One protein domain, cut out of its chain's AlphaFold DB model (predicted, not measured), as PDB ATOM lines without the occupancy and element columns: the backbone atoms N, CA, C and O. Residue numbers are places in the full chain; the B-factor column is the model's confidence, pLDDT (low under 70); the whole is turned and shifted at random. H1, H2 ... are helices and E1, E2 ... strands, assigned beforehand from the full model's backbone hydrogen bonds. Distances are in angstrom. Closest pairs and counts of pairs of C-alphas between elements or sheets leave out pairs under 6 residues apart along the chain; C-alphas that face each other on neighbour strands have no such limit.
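This is residues 233 to 376 of the 377 residues of an uncharacterized protein of Actinoplanes xinjiangensis (UniProt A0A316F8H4). A strongly twisted sheet of seven strands, curled like part of a barrel, wraps round the short helix H2 on one face, while H3 and H4 cover the opposite face. H1 packs on E3 near one edge of the sheet, on the same face as H2. The printed part has 144 residues, in the order H1 E1 H2 E2 E3 H3 E4 E5 E6 E7 H4; the sheet runs E1 E3 E2 E4 E5 E6 E7, antiparallel throughout, and the class is mixed, helices and strands. The whole is compact, with a radius of gyration of the C-alphas of 14.3 A and spans of 45 by 37 by 27 A.

H1, residues 233 to 238, begins with C-alpha 233 at (274.244, 241.091, 177.815). E1 is residues 243 to 245 and H2 residues 247 to 253. E2, residues 273 to 279, is 19.6 A long; E3, residues 290 to 298, is 22.3 A long and bends by 67 degrees at residue 294. H3, residues 301 to 312, measures 16.3 A, from C-alpha 301 at (253.048, 230.533, 169.680). E4 is residues 326 to 332, 19.9 A, E5 335 to 340, 17.0 A, E6 346 to 350 and E7 361 to 365. H4, residues 369 to 375, ends with C-alpha 375 at (266.131, 223.250, 173.882).

E1 and E7 are the edge strands. Within hydrogen-bond range are N 244 and O 291 at 3.0 A between the neighbours E1 and E3, N 276 and O 295 at 2.8 A between the neighbours E3 and E2, and N 275 and O 329 at 2.9 A between the neighbours E2 and E4. E4 E5 E6 E7 form a meander, each strand the antiparallel neighbour of the one before, with N 330 and O 337 at 2.8 A, N 348 and O 338 at 2.8 A, and N 364 and O 347 at 2.8 A. E1, H2, E2 and E3, H3, E4 are split strand-helix-strand units, each with another strand between its two in the sheet, and both crossovers are right-handed. The sheet curls round H2; the closest C-alphas of H2 and E6, Val 248 and Val 348, are 5.7 A apart. H1 is over E3 at a height over the sheet of 8.1 A. On the opposite face H3 and H4 touch at a steep tilt of 43 degrees, opposite ways, closest at the C-alphas of Glu 310 and Leu 370, 6.3 A. In H1, H2, H3 and H4 every O i to N i+4 pair is within hydrogen-bond range.

The two C-alphas farthest apart, those of Ala 233 and Gly 355, are 44.7 A apart. The printed part has no cut. The links H2 to E2 and H3 to E4 are long. Residues 255 to 259 and 354 to 359 have pLDDT under 70.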
ATOM      1  N   ALA A 233     275.027 240.372 178.816       98.19
ATOM      2  CA  ALA A 233     274.244 241.091 177.815       98.19
ATOM      3  C   ALA A 233     273.166 240.184 177.190       98.19
ATOM      4  O   ALA A 233     272.054 240.632 176.913       98.19
ATOM      5  N   GLU A 234     273.464 238.894 177.015       98.12
ATOM      6  CA  GLU A 234     272.551 237.886 176.486       98.12
ATOM      7  C   GLU A 234     271.376 237.614 177.434       98.12
ATOM      8  O   GLU A 234     270.225 237.585 176.984       98.12
ATOM      9  N   ALA A 235     271.637 237.459 178.739       98.12
ATOM     10  CA  ALA A 235     270.586 237.310 179.747       98.12
ATOM     11  C   ALA A 235     269.662 238.537 179.737       98.12
ATOM     12  O   ALA A 235     268.454 238.396 179.500       98.12
ATOM     13  N   ALA A 236     270.244 239.738 179.818       98.00
ATOM     14  CA  ALA A 236     269.506 240.999 179.793       98.00
ATOM     15  C   ALA A 236     268.662 241.164 178.514       98.00
ATOM     16  O   ALA A 236     267.480 241.513 178.579       98.00
ATOM     17  N   ALA A 237     269.232 240.874 177.339       97.94
ATOM     18  CA  ALA A 237     268.532 240.959 176.054       97.94
ATOM     19  C   ALA A 237     267.384 239.942 175.943       97.94
ATOM     20  O   ALA A 237     266.343 240.229 175.345       97.94
ATOM     21  N   SER A 238     267.548 238.762 176.544       97.81
ATOM     22  CA  SER A 238     266.505 237.737 176.600       97.81
ATOM     23  C   SER A 238     265.421 238.022 177.644       97.81
ATOM     24  O   SER A 238     264.373 237.372 177.613       97.81
ATOM     25  N   GLY A 239     265.634 238.998 178.537       97.56
ATOM     26  CA  GLY A 239     264.767 239.301 179.678       97.56
ATOM     27  C   GLY A 239     264.759 238.208 180.749       97.56
ATOM     28  O   GLY A 239     263.762 238.077 181.459       97.56
ATOM     29  N   CYS A 240     265.813 237.394 180.803       98.12
ATOM     30  CA  CYS A 240     266.036 236.347 181.798       98.12
ATOM     31  C   CYS A 240     267.059 236.828 182.830       98.12
ATOM     32  O   CYS A 240     267.932 237.621 182.498       98.12
ATOM     33  N   GLY A 241     266.979 236.325 184.063       96.88
ATOM     34  CA  GLY A 241     268.037 236.554 185.049       96.88
ATOM     35  C   GLY A 241     269.301 235.763 184.704       96.88
ATOM     36  O   GLY A 241     269.230 234.741 184.027       96.88
ATOM     37  N   GLN A 242     270.456 236.216 185.192       98.06
ATOM     38  CA  GLN A 242     271.730 235.504 185.020       98.06
ATOM     39  C   GLN A 242     271.813 234.218 185.841       98.06
ATOM     40  O   GLN A 242     272.455 233.260 185.422       98.06
ATOM     41  N   VAL A 243     271.182 234.212 187.012       97.62
ATOM     42  CA  VAL A 243     271.145 233.080 187.936       97.62
ATOM     43  C   VAL A 243     269.698 232.834 188.328       97.62
ATOM     44  O   VAL A 243     268.920 233.779 188.486       97.62
ATOM     45  N   PHE A 244     269.323 231.567 188.472       97.88
ATOM     46  CA  PHE A 244     267.993 231.179 188.920       97.88
ATOM     47  C   PHE A 244     268.059 229.900 189.758       97.88
ATOM     48  O   PHE A 244     268.912 229.049 189.521       97.88
ATOM     49  N   THR A 245     267.165 229.742 190.729       97.69
ATOM     50  CA  THR A 245     267.105 228.535 191.567       97.69
ATOM     51  C   THR A 245     266.308 227.430 190.878       97.69
ATOM     52  O   THR A 245     265.214 227.683 190.370       97.69
ATOM     53  N   ASP A 246     266.797 226.190 190.908       97.25
ATOM     54  CA  ASP A 246     266.021 225.025 190.480       97.25
ATOM     55  C   ASP A 246     264.859 224.767 191.455       97.25
ATOM     56  O   ASP A 246     264.956 224.017 192.432       97.25
ATOM     57  N   MET A 247     263.728 225.412 191.171       96.12
ATOM     58  CA  MET A 247     262.504 225.265 191.953       96.12
ATOM     59  C   MET A 247     261.908 223.857 191.855       96.12
ATOM     60  O   MET A 247     261.106 223.492 192.710       96.12
ATOM     61  N   VAL A 248     262.286 223.042 190.861       95.56
ATOM     62  CA  VAL A 248     261.817 221.651 190.777       95.56
ATOM     63  C   VAL A 248     262.491 220.803 191.846       95.56
ATOM     64  O   VAL A 248     261.804 220.074 192.569       95.56
ATOM     65  N   TRP A 249     263.810 220.940 191.988       94.69
ATOM     66  CA  TRP A 249     264.556 220.295 193.065       94.69
ATOM     67  C   TRP A 249     264.115 220.797 194.441       94.69
ATOM     68  O   TRP A 249     263.769 219.983 195.299       94.69
ATOM     69  N   PHE A 250     264.046 222.121 194.619       93.12
ATOM     70  CA  PHE A 250     263.624 222.741 195.875       93.12
ATOM     71  C   PHE A 250     262.241 222.238 196.310       93.12
ATOM     72  O   PHE A 250     262.099 221.685 197.397       93.12
ATOM     73  N   THR A 251     261.229 222.327 195.443       91.56
ATOM     74  CA  THR A 251     259.856 221.903 195.769       91.56
ATOM     75  C   THR A 251     259.748 220.403 196.050       91.56
ATOM     76  O   THR A 251     258.908 219.987 196.844       91.56
ATOM     77  N   ALA A 252     260.602 219.574 195.444       90.06
ATOM     78  CA  ALA A 252     260.617 218.138 195.708       90.06
ATOM     79  C   ALA A 252     261.229 217.756 197.068       90.06
ATOM     80  O   ALA A 252     260.983 216.643 197.536       90.06
ATOM     81  N   PHE A 253     262.028 218.638 197.679       85.31
ATOM     82  CA  PHE A 253     262.700 218.377 198.955       85.31
ATOM     83  C   PHE A 253     261.776 218.580 200.165       85.31
ATOM     84  O   PHE A 253     261.911 217.907 201.187       85.31
ATOM     85  N   TYR A 254     260.805 219.486 200.050       82.56
ATOM     86  CA  TYR A 254     259.822 219.747 201.101       82.56
ATOM     87  C   TYR A 254     258.698 218.701 201.077       82.56
ATOM     88  O   TYR A 254     258.439 218.098 200.029       82.56
ATOM     89  N   PRO A 255     258.032 218.435 202.226       69.12
ATOM     90  CA  PRO A 255     256.959 217.451 202.308       69.12
ATOM     91  C   PRO A 255     255.973 217.647 201.156       69.12
ATOM     92  O   PRO A 255     255.624 218.785 200.837       69.12
ATOM     93  N   PRO A 256     255.558 216.542 200.514       58.75
ATOM     94  CA  PRO A 256     255.052 216.564 199.155       58.75
ATOM     95  C   PRO A 256     253.923 217.577 199.029       58.75
ATOM     96  O   PRO A 256     252.892 217.453 199.699       58.75
ATOM     97  N   THR A 257     254.104 218.550 198.131       59.28
ATOM     98  CA  THR A 257     252.999 219.354 197.607       59.28
ATOM     99  C   THR A 257     251.845 218.408 197.293       59.28
ATOM    100  O   THR A 257     252.039 217.382 196.624       59.28
ATOM    101  N   ARG A 258     250.659 218.695 197.844       65.38
ATOM    102  CA  ARG A 258     249.479 217.839 197.671       65.38
ATOM    103  C   ARG A 258     249.273 217.574 196.180       65.38
ATOM    104  O   ARG A 258     249.437 218.470 195.359       65.38
ATOM    105  N   ARG A 259     248.896 216.339 195.834       68.69
ATOM    106  CA  ARG A 259     248.543 215.953 194.460       68.69
ATOM    107  C   ARG A 259     247.314 216.755 194.025       68.69
ATOM    108  O   ARG A 259     246.192 216.342 194.298       68.69
ATOM    109  N   GLY A 260     247.548 217.911 193.419       76.75
ATOM    110  CA  GLY A 260     246.523 218.800 192.890       76.75
ATOM    111  C   GLY A 260     246.461 218.750 191.370       76.75
ATOM    112  O   GLY A 260     247.442 218.400 190.696       76.75
ATOM    113  N   ASP A 261     245.299 219.119 190.843       87.62
ATOM    114  CA  ASP A 261     245.119 219.367 189.419       87.62
ATOM    115  C   ASP A 261     245.933 220.589 188.982       87.62
ATOM    116  O   ASP A 261     246.190 221.515 189.758       87.62
ATOM    117  N   ILE A 262     246.363 220.570 187.722       92.12
ATOM    118  CA  ILE A 262     247.106 221.673 187.114       92.12
ATOM    119  C   ILE A 262     246.142 222.846 186.920       92.12
ATOM    120  O   ILE A 262     245.048 222.668 186.379       92.12
ATOM    121  N   ALA A 263     246.548 224.049 187.329       92.12
ATOM    122  CA  ALA A 263     245.767 225.247 187.070       92.12
ATOM    123  C   ALA A 263     245.663 225.534 185.568       92.12
ATOM    124  O   ALA A 263     246.556 225.177 184.795       92.12
ATOM    125  N   PRO A 264     244.585 226.200 185.116       94.44
ATOM    126  CA  PRO A 264     244.465 226.592 183.723       94.44
ATOM    127  C   PRO A 264     245.705 227.367 183.246       94.44
ATOM    128  O   PRO A 264     245.961 228.482 183.699       94.44
ATOM    129  N   LEU A 265     246.448 226.804 182.292       96.19
ATOM    130  CA  LEU A 265     247.640 227.434 181.713       96.19
ATOM    131  C   LEU A 265     247.272 228.625 180.816       96.19
ATOM    132  O   LEU A 265     246.129 228.745 180.371       96.19
ATOM    133  N   ALA A 266     248.245 229.495 180.534       96.56
ATOM    134  CA  ALA A 266     248.065 230.633 179.633       96.56
ATOM    135  C   ALA A 266     247.605 230.205 178.221       96.56
ATOM    136  O   ALA A 266     247.861 229.083 177.769       96.56
ATOM    137  N   ASP A 267     246.914 231.105 177.520       97.31
ATOM    138  CA  ASP A 267     246.402 230.854 176.169       97.31
ATOM    139  C   ASP A 267     247.538 230.676 175.149       97.31
ATOM    140  O   ASP A 267     248.682 231.059 175.390       97.31
ATOM    141  N   ASP A 268     247.236 230.076 173.999       95.56
ATOM    142  CA  ASP A 268     248.252 229.674 173.009       95.56
ATOM    143  C   ASP A 268     248.934 230.875 172.328       95.56
ATOM    144  O   ASP A 268     250.021 230.750 171.769       95.56
ATOM    145  N   THR A 269     248.309 232.051 172.395       95.19
ATOM    146  CA  THR A 269     248.834 233.326 171.889       95.19
ATOM    147  C   THR A 269     249.588 234.129 172.949       95.19
ATOM    148  O   THR A 269     250.054 235.231 172.656       95.19
ATOM    149  N   ALA A 270     249.702 233.616 174.179       96.94
ATOM    150  CA  ALA A 270     250.405 234.308 175.247       96.94
ATOM    151  C   ALA A 270     251.892 234.477 174.907       96.94
ATOM    152  O   ALA A 270     252.544 233.563 174.400       96.94
ATOM    153  N   ALA A 271     252.444 235.645 175.236       97.44
ATOM    154  CA  ALA A 271     253.882 235.853 175.213       97.44
ATOM    155  C   ALA A 271     254.505 235.065 176.373       97.44
ATOM    156  O   ALA A 271     254.390 235.469 177.530       97.44
ATOM    157  N   VAL A 272     255.129 233.930 176.059       98.25
ATOM    158  CA  VAL A 272     255.823 233.088 177.038       98.25
ATOM    159  C   VAL A 272     257.320 233.274 176.877       98.25
ATOM    160  O   VAL A 272     257.859 233.051 175.792       98.25
ATOM    161  N   ARG A 273     257.994 233.680 177.953       98.44
ATOM    162  CA  ARG A 273     259.456 233.755 177.989       98.44
ATOM    163  C   ARG A 273     260.009 232.422 178.463       98.44
ATOM    164  O   ARG A 273     259.555 231.904 179.474       98.44
ATOM    165  N   LEU A 274     260.978 231.888 177.737       98.50
ATOM    166  CA  LEU A 274     261.742 230.707 178.103       98.50
ATOM    167  C   LEU A 274     263.144 231.142 178.517       98.50
ATOM    168  O   LEU A 274     263.804 231.851 177.763       98.50
ATOM    169  N   CYS A 275     263.594 230.669 179.672       98.69
ATOM    170  CA  CYS A 275     264.954 230.828 180.170       98.69
ATOM    171  C   CYS A 275     265.510 229.445 180.523       98.69
ATOM    172  O   CYS A 275     264.852 228.690 181.234       98.69
ATOM    173  N   VAL A 276     266.687 229.097 180.016       98.62
ATOM    174  CA  VAL A 276     267.363 227.817 180.255       98.62
ATOM    175  C   VAL A 276     268.602 228.065 181.098       98.62
ATOM    176  O   VAL A 276     269.400 228.947 180.782       98.62
ATOM    177  N   TYR A 277     268.777 227.245 182.129       98.62
ATOM    178  CA  TYR A 277     269.856 227.359 183.100       98.62
ATOM    179  C   TYR A 277     270.629 226.045 183.226       98.62
ATOM    180  O   TYR A 277     270.105 224.965 182.929       98.62
ATOM    181  N   ARG A 278     271.882 226.133 183.673       98.56
ATOM    182  CA  ARG A 278     272.744 224.988 183.987       98.56
ATOM    183  C   ARG A 278     273.205 225.056 185.435       98.56
ATOM    184  O   ARG A 278     273.810 226.041 185.835       98.56
ATOM    185  N   VAL A 279     272.986 223.980 186.175       98.12
ATOM    186  CA  VAL A 279     273.413 223.833 187.567       98.12
ATOM    187  C   VAL A 279     274.839 223.289 187.595       98.12
ATOM    188  O   VAL A 279     275.136 222.248 187.002       98.12
ATOM    189  N   LYS A 280     275.748 223.992 188.277       97.38
ATOM    190  CA  LYS A 280     277.124 223.518 188.485       97.38
ATOM    191  C   LYS A 280     277.124 222.273 189.374       97.38
ATOM    192  O   LYS A 280     276.338 222.186 190.308       97.38
ATOM    193  N   ALA A 281     278.067 221.352 189.164       95.94
ATOM    194  CA  ALA A 281     278.161 220.121 189.958       95.94
ATOM    195  C   ALA A 281     278.269 220.367 191.480       95.94
ATOM    196  O   ALA A 281     277.768 219.568 192.265       95.94
ATOM    197  N   SER A 282     278.878 221.486 191.900       95.38
ATOM    198  CA  SER A 282     278.954 221.898 193.310       95.38
ATOM    199  C   SER A 282     277.599 222.281 193.918       95.38
ATOM    200  O   SER A 282     277.433 222.166 195.125       95.38
ATOM    201  N   GLU A 283     276.635 222.699 193.094       96.38
ATOM    202  CA  GLU A 283     275.315 223.187 193.516       96.38
ATOM    203  C   GLU A 283     274.236 222.096 193.505       96.38
ATOM    204  O   GLU A 283     273.233 222.209 194.205       96.38
ATOM    205  N   GLN A 284     274.429 221.024 192.732       93.38
ATOM    206  CA  GLN A 284     273.395 220.023 192.431       93.38
ATOM    207  C   GLN A 284     272.805 219.314 193.656       93.38
ATOM    208  O   GLN A 284     271.649 218.912 193.627       93.38
ATOM    209  N   ASN A 285     273.574 219.163 194.733       91.06
ATOM    210  CA  ASN A 285     273.125 218.481 195.953       91.06
ATOM    211  C   ASN A 285     272.845 219.451 197.107       91.06
ATOM    212  O   ASN A 285     272.744 219.029 198.259       91.06
ATOM    213  N   THR A 286     272.754 220.747 196.816       93.44
ATOM    214  CA  THR A 286     272.340 221.740 197.805       93.44
ATOM    215  C   THR A 286     270.819 221.716 197.966       93.44
ATOM    216  O   THR A 286     270.084 221.147 197.156       93.44
ATOM    217  N   GLU A 287     270.320 222.342 199.028       91.94
ATOM    218  CA  GLU A 287     268.877 222.493 199.242       91.94
ATOM    219  C   GLU A 287     268.222 223.384 198.169       91.94
ATOM    220  O   GLU A 287     267.053 223.206 197.828       91.94
ATOM    221  N   LYS A 288     268.985 224.332 197.608       93.75
ATOM    222  CA  LYS A 288     268.540 225.314 196.611       93.75
ATOM    223  C   LYS A 288     269.568 225.433 195.477       93.75
ATOM    224  O   LYS A 288     270.266 226.444 195.416       93.75
ATOM    225  N   PRO A 289     269.661 224.438 194.576       95.94
ATOM    226  CA  PRO A 289     270.637 224.460 193.498       95.94
ATOM    227  C   PRO A 289     270.449 225.692 192.621       95.94
ATOM    228  O   PRO A 289     269.350 225.948 192.123       95.94
ATOM    229  N   GLN A 290     271.523 226.450 192.425       97.31
ATOM    230  CA  GLN A 290     271.521 227.615 191.547       97.31
ATOM    231  C   GLN A 290     272.029 227.239 190.152       97.31
ATOM    232  O   GLN A 290     273.044 226.556 189.996       97.31
ATOM    233  N   GLY A 291     271.305 227.680 189.127       97.88
ATOM    234  CA  GLY A 291     271.670 227.518 187.728       97.88
ATOM    235  C   GLY A 291     272.125 228.828 187.094       97.88
ATOM    236  O   GLY A 291     271.474 229.854 187.267       97.88
ATOM    237  N   ASP A 292     273.199 228.771 186.309       98.19
ATOM    238  CA  ASP A 292     273.678 229.879 185.479       98.19
ATOM    239  C   ASP A 292     272.913 229.917 184.148       98.19
ATOM    240  O   ASP A 292     272.645 228.872 183.547       98.19
ATOM    241  N   PHE A 293     272.583 231.114 183.665       98.38
ATOM    242  CA  PHE A 293     271.897 231.331 182.395       98.38
ATOM    243  C   PHE A 293     272.679 230.737 181.216       98.38
ATOM    244  O   PHE A 293     273.888 230.923 181.081       98.38
ATOM    245  N   VAL A 294     271.965 230.032 180.338       98.12
ATOM    246  CA  VAL A 294     272.506 229.416 179.118       98.12
ATOM    247  C   VAL A 294     271.901 230.053 177.875       98.12
ATOM    248  O   VAL A 294     272.615 230.361 176.922       98.12
ATOM    249  N   SER A 295     270.578 230.198 177.848       98.00
ATOM    250  CA  SER A 295     269.860 230.789 176.722       98.00
ATOM    251  C   SER A 295     268.456 231.214 177.128       98.00
ATOM    252  O   SER A 295     267.888 230.714 178.099       98.00
ATOM    253  N   GLY A 296     267.863 232.122 176.358       97.88
ATOM    254  CA  GLY A 296     266.489 232.527 176.590       97.88
ATOM    255  C   GLY A 296     265.900 233.356 175.464       97.88
ATOM    256  O   GLY A 296     266.593 233.765 174.533       97.88
ATOM    257  N   GLY A 297     264.596 233.594 175.551       97.38
ATOM    258  CA  GLY A 297     263.849 234.391 174.585       97.38
ATOM    259  C   GLY A 297     262.347 234.150 174.665       97.38
ATOM    260  O   GLY A 297     261.851 233.451 175.547       97.38
ATOM    261  N   LEU A 298     261.600 234.738 173.732       97.88
ATOM    262  CA  LEU A 298     260.169 234.469 173.598       97.88
ATOM    263  C   LEU A 298     259.942 233.163 172.832       97.88
ATOM    264  O   LEU A 298     260.524 232.948 171.769       97.88
ATOM    265  N   LEU A 299     259.053 232.314 173.342       97.81
ATOM    266  CA  LEU A 299     258.615 231.117 172.638       97.81
ATOM    267  C   LEU A 299     257.643 231.477 171.508       97.81
ATOM    268  O   LEU A 299     256.646 232.161 171.751       97.81
ATOM    269  N   PRO A 300     257.858 230.962 170.283       97.12
ATOM    270  CA  PRO A 300     256.870 231.074 169.219       97.12
ATOM    271  C   PRO A 300     255.524 230.444 169.631       97.12
ATOM    272  O   PRO A 300     255.535 229.360 170.226       97.12
ATOM    273  N   PRO A 301     254.367 231.023 169.253       97.19
ATOM    274  CA  PRO A 301     253.048 230.533 169.680       97.19
ATOM    275  C   PRO A 301     252.808 229.042 169.408       97.19
ATOM    276  O   PRO A 301     252.362 228.303 170.281       97.19
ATOM    277  N   GLY A 302     253.187 228.550 168.220       97.56
ATOM    278  CA  GLY A 302     253.031 227.131 167.873       97.56
ATOM    279  C   GLY A 302     253.869 226.193 168.749       97.56
ATOM    280  O   GLY A 302     253.458 225.068 169.040       97.56
ATOM    281  N   ARG A 303     255.026 226.672 169.217       97.75
ATOM    282  CA  ARG A 303     255.908 225.933 170.117       97.75
ATOM    283  C   ARG A 303     255.387 225.955 171.549       97.75
ATOM    284  O   ARG A 303     255.372 224.908 172.189       97.75
ATOM    285  N   TRP A 304     254.885 227.101 172.013       98.00
ATOM    286  CA  TRP A 304     254.181 227.188 173.292       98.00
ATOM    287  C   TRP A 304     252.964 226.255 173.329       98.00
ATOM    288  O   TRP A 304     252.829 225.474 174.265       98.00
ATOM    289  N   ALA A 305     252.143 226.226 172.275       98.06
ATOM    290  CA  ALA A 305     251.005 225.310 172.189       98.06
ATOM    291  C   ALA A 305     251.425 223.828 172.298       98.06
ATOM    292  O   ALA A 305     250.717 223.024 172.902       98.06
ATOM    293  N   ALA A 306     252.581 223.449 171.740       97.94
ATOM    294  CA  ALA A 306     253.126 222.099 171.892       97.94
ATOM    295  C   ALA A 306     253.588 221.811 173.329       97.94
ATOM    296  O   ALA A 306     253.199 220.791 173.893       97.94
ATOM    297  N   VAL A 307     254.348 222.728 173.940       98.31
ATOM    298  CA  VAL A 307     254.794 222.630 175.342       98.31
ATOM    299  C   VAL A 307     253.599 222.514 176.290       98.31
ATOM    300  O   VAL A 307     253.561 221.630 177.142       98.31
ATOM    301  N   LYS A 308     252.584 223.359 176.101       98.12
ATOM    302  CA  LYS A 308     251.349 223.364 176.887       98.12
ATOM    303  C   LYS A 308     250.638 222.012 176.854       98.12
ATOM    304  O   LYS A 308     250.236 221.528 177.909       98.12
ATOM    305  N   ARG A 309     250.523 221.375 175.680       98.19
ATOM    306  CA  ARG A 309     249.930 220.030 175.563       98.19
ATOM    307  C   ARG A 309     250.712 218.990 176.358       98.19
ATOM    308  O   ARG A 309     250.092 218.229 177.094       98.19
ATOM    309  N   GLU A 310     252.042 218.989 176.260       98.31
ATOM    310  CA  GLU A 310     252.898 218.074 177.033       98.31
ATOM    311  C   GLU A 310     252.731 218.271 178.549       98.31
ATOM    312  O   GLU A 310     252.660 217.300 179.300       98.31
ATOM    313  N   ILE A 311     252.600 219.521 179.008       97.75
ATOM    314  CA  ILE A 311     252.361 219.826 180.425       97.75
ATOM    315  C   ILE A 311     250.972 219.340 180.865       97.75
ATOM    316  O   ILE A 311     250.841 218.739 181.929       97.75
ATOM    317  N   GLN A 312     249.932 219.555 180.060       96.81
ATOM    318  CA  GLN A 312     248.553 219.181 180.404       96.81
ATOM    319  C   GLN A 312     248.358 217.668 180.542       96.81
ATOM    320  O   GLN A 312     247.581 217.230 181.387       96.81
ATOM    321  N   VAL A 313     249.070 216.870 179.744       96.88
ATOM    322  CA  VAL A 313     249.018 215.397 179.816       96.88
ATOM    323  C   VAL A 313     250.053 214.810 180.780       96.88
ATOM    324  O   VAL A 313     250.145 213.589 180.919       96.88
ATOM    325  N   SER A 314     250.840 215.658 181.451       97.00
ATOM    326  CA  SER A 314     251.833 215.214 182.429       97.00
ATOM    327  C   SER A 314     251.142 214.471 183.571       97.00
ATOM    328  O   SER A 314     250.037 214.823 183.980       97.00
ATOM    329  N   ARG A 315     251.774 213.430 184.109       95.44
ATOM    330  CA  ARG A 315     251.254 212.644 185.249       95.44
ATOM    331  C   ARG A 315     251.892 213.119 186.561       95.44
ATOM    332  O   ARG A 315     252.853 213.878 186.495       95.44
ATOM    333  N   PRO A 316     251.420 212.710 187.752       94.31
ATOM    334  CA  PRO A 316     252.147 212.984 188.994       94.31
ATOM    335  C   PRO A 316     253.614 212.532 188.906       94.31
ATOM    336  O   PRO A 316     253.894 211.474 188.333       94.31
ATOM    337  N   ALA A 317     254.536 213.337 189.444       94.56
ATOM    338  CA  ALA A 317     255.963 213.022 189.435       94.56
ATOM    339  C   ALA A 317     256.264 211.706 190.168       94.56
ATOM    340  O   ALA A 317     255.714 211.442 191.242       94.56
ATOM    341  N   ALA A 318     257.145 210.884 189.595       93.75
ATOM    342  CA  ALA A 318     257.725 209.761 190.322       93.75
ATOM    343  C   ALA A 318     258.760 210.277 191.344       93.75
ATOM    344  O   ALA A 318     259.341 211.345 191.126       93.75
ATOM    345  N   PRO A 319     259.021 209.541 192.441       91.69
ATOM    346  CA  PRO A 319     260.151 209.841 193.311       91.69
ATOM    347  C   PRO A 319     261.451 209.897 192.507       91.69
ATOM    348  O   PRO A 319     261.695 209.047 191.651       91.69
ATOM    349  N   CYS A 320     262.276 210.899 192.789       93.25
ATOM    350  CA  CYS A 320     263.549 211.113 192.122       93.25
ATOM    351  C   CYS A 320     264.549 211.699 193.116       93.25
ATOM    352  O   CYS A 320     264.222 212.641 193.834       93.25
ATOM    353  N   THR A 321     265.754 211.136 193.129       92.94
ATOM    354  CA  THR A 321     266.872 211.563 193.983       92.94
ATOM    355  C   THR A 321     268.052 212.100 193.179       92.94
ATOM    356  O   THR A 321     269.082 212.425 193.757       92.94
ATOM    357  N   THR A 322     267.936 212.157 191.851       94.75
ATOM    358  CA  THR A 322     268.988 212.659 190.966       94.75
ATOM    359  C   THR A 322     268.659 214.098 190.571       94.75
ATOM    360  O   THR A 322     267.649 214.298 189.894       94.75
ATOM    361  N   PRO A 323     269.463 215.092 190.982       94.25
ATOM    362  CA  PRO A 323     269.247 216.484 190.595       94.25
ATOM    363  C   PRO A 323     269.425 216.668 189.088       94.25
ATOM    364  O   PRO A 323     270.130 215.889 188.445       94.25
ATOM    365  N   ALA A 324     268.771 217.670 188.506       96.62
ATOM    366  CA  ALA A 324     268.964 218.012 187.102       96.62
ATOM    367  C   ALA A 324     270.272 218.796 186.903       96.62
ATOM    368  O   ALA A 324     270.652 219.624 187.730       96.62
ATOM    369  N   ASP A 325     270.941 218.571 185.772       98.00
ATOM    370  CA  ASP A 325     272.084 219.389 185.352       98.00
ATOM    371  C   ASP A 325     271.598 220.679 184.686       98.00
ATOM    372  O   ASP A 325     272.307 221.691 184.649       98.00
ATOM    373  N   ARG A 326     270.392 220.643 184.106       98.44
ATOM    374  CA  ARG A 326     269.758 221.783 183.450       98.44
ATOM    375  C   ARG A 326     268.269 221.813 183.721       98.44
ATOM    376  O   ARG A 326     267.577 220.796 183.680       98.44
ATOM    377  N   PHE A 327     267.755 223.023 183.837       98.62
ATOM    378  CA  PHE A 327     266.326 223.264 183.929       98.62
ATOM    379  C   PHE A 327     265.930 224.468 183.074       98.62
ATOM    380  O   PHE A 327     266.767 225.255 182.624       98.62
ATOM    381  N   ALA A 328     264.636 224.584 182.816       98.62
ATOM    382  CA  ALA A 328     264.019 225.709 182.144       98.62
ATOM    383  C   ALA A 328     262.984 226.373 183.051       98.62
ATOM    384  O   ALA A 328     262.307 225.706 183.832       98.62
ATOM    385  N   VAL A 329     262.828 227.681 182.880       98.62
ATOM    386  CA  VAL A 329     261.759 228.490 183.462       98.62
ATOM    387  C   VAL A 329     260.947 229.090 182.325       98.62
ATOM    388  O   VAL A 329     261.499 229.694 181.402       98.62
ATOM    389  N   LEU A 330     259.636 228.893 182.380       98.62
ATOM    390  CA  LEU A 330     258.666 229.454 181.455       98.62
ATOM    391  C   LEU A 330     257.843 230.503 182.199       98.62
ATOM    392  O   LEU A 330     256.956 230.145 182.972       98.62
ATOM    393  N   THR A 331     258.103 231.780 181.943       98.31
ATOM    394  CA  THR A 331     257.326 232.871 182.537       98.31
ATOM    395  C   THR A 331     256.110 233.169 181.678       98.31
ATOM    396  O   THR A 331     256.227 233.530 180.501       98.31
ATOM    397  N   THR A 332     254.928 233.014 182.277       97.81
ATOM    398  CA  THR A 332     253.629 233.226 181.628       97.81
ATOM    399  C   THR A 332     252.806 234.282 182.378       97.81
ATOM    400  O   THR A 332     253.055 234.532 183.557       97.81
ATOM    401  N   PRO A 333     251.746 234.849 181.770       96.19
ATOM    402  CA  PRO A 333     250.818 235.738 182.481       96.19
ATOM    403  C   PRO A 333     250.095 235.107 183.684       96.19
ATOM    404  O   PRO A 333     249.431 235.823 184.428       96.19
ATOM    405  N   ARG A 334     250.163 233.779 183.853       94.12
ATOM    406  CA  ARG A 334     249.520 233.040 184.952       94.12
ATOM    407  C   ARG A 334     250.508 232.496 185.988       94.12
ATOM    408  O   ARG A 334     250.089 231.760 186.874       94.12
ATOM    409  N   GLY A 335     251.785 232.856 185.881       94.44
ATOM    410  CA  GLY A 335     252.853 232.380 186.754       94.44
ATOM    411  C   GLY A 335     253.947 231.634 185.997       94.44
ATOM    412  O   GLY A 335     253.864 231.440 184.776       94.44
ATOM    413  N   ASP A 336     254.968 231.240 186.747       96.88
ATOM    414  CA  ASP A 336     256.127 230.521 186.234       96.88
ATOM    415  C   ASP A 336     255.879 229.010 186.209       96.88
ATOM    416  O   ASP A 336     255.144 228.454 187.024       96.88
ATOM    417  N   ILE A 337     256.493 228.340 185.236       98.00
ATOM    418  CA  ILE A 337     256.543 226.881 185.144       98.00
ATOM    419  C   ILE A 337     258.012 226.477 185.085       98.00
ATOM    420  O   ILE A 337     258.746 226.945 184.214       98.00
ATOM    421  N   HIS A 338     258.430 225.584 185.976       98.06
ATOM    422  CA  HIS A 338     259.814 225.114 186.066       98.06
ATOM    423  C   HIS A 338     259.904 223.686 185.536       98.06
ATOM    424  O   HIS A 338     259.046 222.866 185.851       98.06
ATOM    425  N   VAL A 339     260.909 223.375 184.720       98.44
ATOM    426  CA  VAL A 339     261.029 222.081 184.030       98.44
ATOM    427  C   VAL A 339     262.468 221.585 184.083       98.44
ATOM    428  O   VAL A 339     263.355 222.246 183.558       98.44
ATOM    429  N   GLU A 340     262.705 220.395 184.627       98.12
ATOM    430  CA  GLU A 340     263.985 219.694 184.475       98.12
ATOM    431  C   GLU A 340     264.150 219.245 183.015       98.12
ATOM    432  O   GLU A 340     263.268 218.604 182.435       98.12
ATOM    433  N   LEU A 341     265.283 219.580 182.397       98.31
ATOM    434  CA  LEU A 341     265.547 219.277 180.984       98.31
ATOM    435  C   LEU A 341     266.287 217.951 180.779       98.31
ATOM    436  O   LEU A 341     266.402 217.470 179.651       98.31
ATOM    437  N   ASP A 342     266.788 217.363 181.856       97.00
ATOM    438  CA  ASP A 342     267.483 216.084 181.889       97.00
ATOM    439  C   ASP A 342     267.057 215.256 183.113       97.00
ATOM    440  O   ASP A 342     266.105 215.594 183.822       97.00
ATOM    441  N   ASN A 343     267.695 214.096 183.280       95.25
ATOM    442  CA  ASN A 343     267.483 213.165 184.383       95.25
ATOM    443  C   ASN A 343     266.006 212.782 184.559       95.25
ATOM    444  O   ASN A 343     265.439 212.062 183.730       95.25
ATOM    445  N   CYS A 344     265.379 213.249 185.635       95.81
ATOM    446  CA  CYS A 344     264.029 212.856 186.000       95.81
ATOM    447  C   CYS A 344     262.940 213.597 185.234       95.81
ATOM    448  O   CYS A 344     261.816 213.103 185.219       95.81
ATOM    449  N   ARG A 345     263.238 214.713 184.553       96.88
ATOM    450  CA  ARG A 345     262.274 215.464 183.726       96.88
ATOM    451  C   ARG A 345     260.994 215.820 184.489       96.88
ATOM    452  O   ARG A 345     259.884 215.702 183.959       96.88
ATOM    453  N   ARG A 346     261.129 216.180 185.763       97.00
ATOM    454  CA  ARG A 346     260.017 216.680 186.572       97.00
ATOM    455  C   ARG A 346     259.714 218.126 186.190       97.00
ATOM    456  O   ARG A 346     260.532 218.813 185.583       97.00
ATOM    457  N   LEU A 347     258.522 218.587 186.534       97.50
ATOM    458  CA  LEU A 347     258.136 219.978 186.355       97.50
ATOM    459  C   LEU A 347     257.247 220.456 187.495       97.50
ATOM    460  O   LEU A 347     256.455 219.683 188.033       97.50
ATOM    461  N   VAL A 348     257.385 221.729 187.836       96.12
ATOM    462  CA  VAL A 348     256.553 222.441 188.803       96.12
ATOM    463  C   VAL A 348     255.656 223.392 188.031       96.12
ATOM    464  O   VAL A 348     256.142 224.212 187.253       96.12
ATOM    465  N   VAL A 349     254.347 223.250 188.221       95.75
ATOM    466  CA  VAL A 349     253.323 224.094 187.593       95.75
ATOM    467  C   VAL A 349     252.387 224.667 188.646       95.75
ATOM    468  O   VAL A 349     252.102 223.967 189.619       95.75
ATOM    469  N   PRO A 350     251.817 225.863 188.423       92.81
ATOM    470  CA  PRO A 350     250.746 226.363 189.268       92.81
ATOM    471  C   PRO A 350     249.589 225.353 189.312       92.81
ATOM    472  O   PRO A 350     249.135 224.853 188.279       92.81
ATOM    473  N   GLY A 351     249.124 225.033 190.512       86.50
ATOM    474  CA  GLY A 351     248.004 224.139 190.789       86.50
ATOM    475  C   GLY A 351     246.824 224.874 191.422       86.50
ATOM    476  O   GLY A 351     246.920 226.034 191.822       86.50
ATOM    477  N   VAL A 352     245.683 224.188 191.497       81.00
ATOM    478  CA  VAL A 352     244.449 224.714 192.106       81.00
ATOM    479  C   VAL A 352     244.117 223.897 193.343       81.00
ATOM    480  O   VAL A 352     244.034 222.668 193.264       81.00
ATOM    481  N   LEU A 353     243.871 224.557 194.476       70.12
ATOM    482  CA  LEU A 353     243.218 223.890 195.594       70.12
ATOM    483  C   LEU A 353     241.708 223.773 195.385       70.12
ATOM    484  O   LEU A 353     241.050 224.749 195.007       70.12
ATOM    485  N   PRO A 354     241.112 222.623 195.735       64.88
ATOM    486  CA  PRO A 354     239.673 222.540 195.902       64.88
ATOM    487  C   PRO A 354     239.222 223.435 197.070       64.88
ATOM    488  O   PRO A 354     239.499 223.131 198.227       64.88
ATOM    489  N   GLY A 355     238.481 224.507 196.774       65.38
ATOM    490  CA  GLY A 355     237.571 225.146 197.735       65.38
ATOM    491  C   GLY A 355     237.943 226.525 198.291       65.38
ATOM    492  O   GLY A 355     237.034 227.197 198.770       65.38
ATOM    493  N   ASP A 356     239.192 226.993 198.206       67.19
ATOM    494  CA  ASP A 356     239.585 228.305 198.769       67.19
ATOM    495  C   ASP A 356     240.278 229.257 197.776       67.19
ATOM    496  O   ASP A 356     240.516 230.420 198.099       67.19
ATOM    497  N   GLY A 357     240.568 228.792 196.557       59.94
ATOM    498  CA  GLY A 357     241.227 229.597 195.528       59.94
ATOM    499  C   GLY A 357     242.693 229.925 195.824       59.94
ATOM    500  O   GLY A 357     243.283 230.721 195.093       59.94
ATOM    501  N   THR A 358     243.299 229.324 196.853       61.62
ATOM    502  CA  THR A 358     244.736 229.461 197.089       61.62
ATOM    503  C   THR A 358     245.498 228.522 196.150       61.62
ATOM    504  O   THR A 358     245.179 227.341 195.998       61.62
ATOM    505  N   GLY A 359     246.456 229.084 195.413       65.00
ATOM    506  CA  GLY A 359     247.300 228.323 194.496       65.00
ATOM    507  C   GLY A 359     248.411 227.620 195.266       65.00
ATOM    508  O   GLY A 359     249.092 228.249 196.072       65.00
ATOM    509  N   PHE A 360     248.612 226.334 194.994       83.00
ATOM    510  CA  PHE A 360     249.844 225.631 195.343       83.00
ATOM    511  C   PHE A 360     250.481 225.095 194.084       83.00
ATOM    512  O   PHE A 360     249.788 224.754 193.131       83.00
ATOM    513  N   ASP A 361     251.788 224.938 194.119       90.81
ATOM    514  CA  ASP A 361     252.516 224.281 193.056       90.81
ATOM    515  C   ASP A 361     252.212 222.773 193.005       90.81
ATOM    516  O   ASP A 361     252.043 222.108 194.029       90.81
ATOM    517  N   SER A 362     252.128 222.223 191.794       92.00
ATOM    518  CA  SER A 362     251.935 220.797 191.524       92.00
ATOM    519  C   SER A 362     253.175 220.230 190.839       92.00
ATOM    520  O   SER A 362     253.581 220.696 189.772       92.00
ATOM    521  N   LEU A 363     253.768 219.200 191.448       94.31
ATOM    522  CA  LEU A 363     254.925 218.491 190.906       94.31
ATOM    523  C   LEU A 363     254.480 217.363 189.956       94.31
ATOM    524  O   LEU A 363     253.790 216.412 190.349       94.31
ATOM    525  N   ARG A 364     254.889 217.445 188.687       96.00
ATOM    526  CA  ARG A 364     254.487 216.530 187.607       96.00
ATOM    527  C   ARG A 364     255.684 215.887 186.913       96.00
ATOM    528  O   ARG A 364     256.814 216.344 187.017       96.00
ATOM    529  N   GLN A 365     255.410 214.813 186.185       97.19
ATOM    530  CA  GLN A 365     256.345 214.087 185.340       97.19
ATOM    531  C   GLN A 365     256.179 214.534 183.887       97.19
ATOM    532  O   GLN A 365     255.170 214.206 183.254       97.19
ATOM    533  N   GLY A 366     257.179 215.230 183.351       96.81
ATOM    534  CA  GLY A 366     257.275 215.547 181.930       96.81
ATOM    535  C   GLY A 366     257.571 214.312 181.076       96.81
ATOM    536  O   GLY A 366     258.087 213.297 181.563       96.81
ATOM    537  N   SER A 367     257.225 214.400 179.791       97.56
ATOM    538  CA  SER A 367     257.557 213.401 178.772       97.56
ATOM    539  C   SER A 367     258.999 213.563 178.271       97.56
ATOM    540  O   SER A 367     259.673 214.553 178.555       97.56
ATOM    541  N   GLU A 368     259.474 212.612 177.467       96.69
ATOM    542  CA  GLU A 368     260.779 212.730 176.797       96.69
ATOM    543  C   GLU A 368     260.783 213.790 175.684       96.69
ATOM    544  O   GLU A 368     261.836 214.307 175.313       96.69
ATOM    545  N   THR A 369     259.603 214.147 175.169       97.69
ATOM    546  CA  THR A 369     259.427 215.156 174.117       97.69
ATOM    547  C   THR A 369     259.609 216.571 174.658       97.69
ATOM    548  O   THR A 369     260.126 217.441 173.952       97.69
ATOM    549  N   LEU A 370     259.200 216.814 175.908       97.69
ATOM    550  CA  LEU A 370     259.167 218.152 176.494       97.69
ATOM    551  C   LEU A 370     260.544 218.852 176.485       97.69
ATOM    552  O   LEU A 370     260.614 219.968 175.968       97.69
ATOM    553  N   PRO A 371     261.664 218.231 176.912       97.88
ATOM    554  CA  PRO A 371     262.978 218.870 176.815       97.88
ATOM    555  C   PRO A 371     263.382 219.260 175.387       97.88
ATOM    556  O   PRO A 371     263.973 220.321 175.172       97.88
ATOM    557  N   ALA A 372     263.027 218.452 174.381       97.06
ATOM    558  CA  ALA A 372     263.317 218.767 172.982       97.06
ATOM    559  C   ALA A 372     262.530 219.997 172.495       97.06
ATOM    560  O   ALA A 372     263.049 220.788 171.706       97.06
ATOM    561  N   LEU A 373     261.307 220.193 173.002       97.88
ATOM    562  CA  LEU A 373     260.512 221.397 172.763       97.88
ATOM    563  C   LEU A 373     261.047 222.626 173.498       97.88
ATOM    564  O   LEU A 373     260.623 223.726 173.170       97.88
ATOM    565  N   LEU A 374     261.975 222.499 174.445       97.88
ATOM    566  CA  LEU A 374     262.523 223.629 175.209       97.88
ATOM    567  C   LEU A 374     263.978 223.956 174.850       97.88
ATOM    568  O   LEU A 374     264.448 225.038 175.155       97.88
ATOM    569  N   THR A 375     264.690 223.069 174.156       95.19
ATOM    570  CA  THR A 375     266.131 223.250 173.882       95.19
ATOM    571  C   THR A 375     266.483 223.443 172.414       95.19
ATOM    572  O   THR A 375     267.562 223.946 172.112       95.19
ATOM    573  N   LYS A 376     265.597 223.078 171.480       86.81
ATOM    574  CA  LYS A 376     265.799 223.410 170.062       86.81
ATOM    575  C   LYS A 376     265.684 224.932 169.867       86.81
ATOM    576  O   LYS A 376     264.983 225.558 170.650       86.81
TER     577      LYS A 376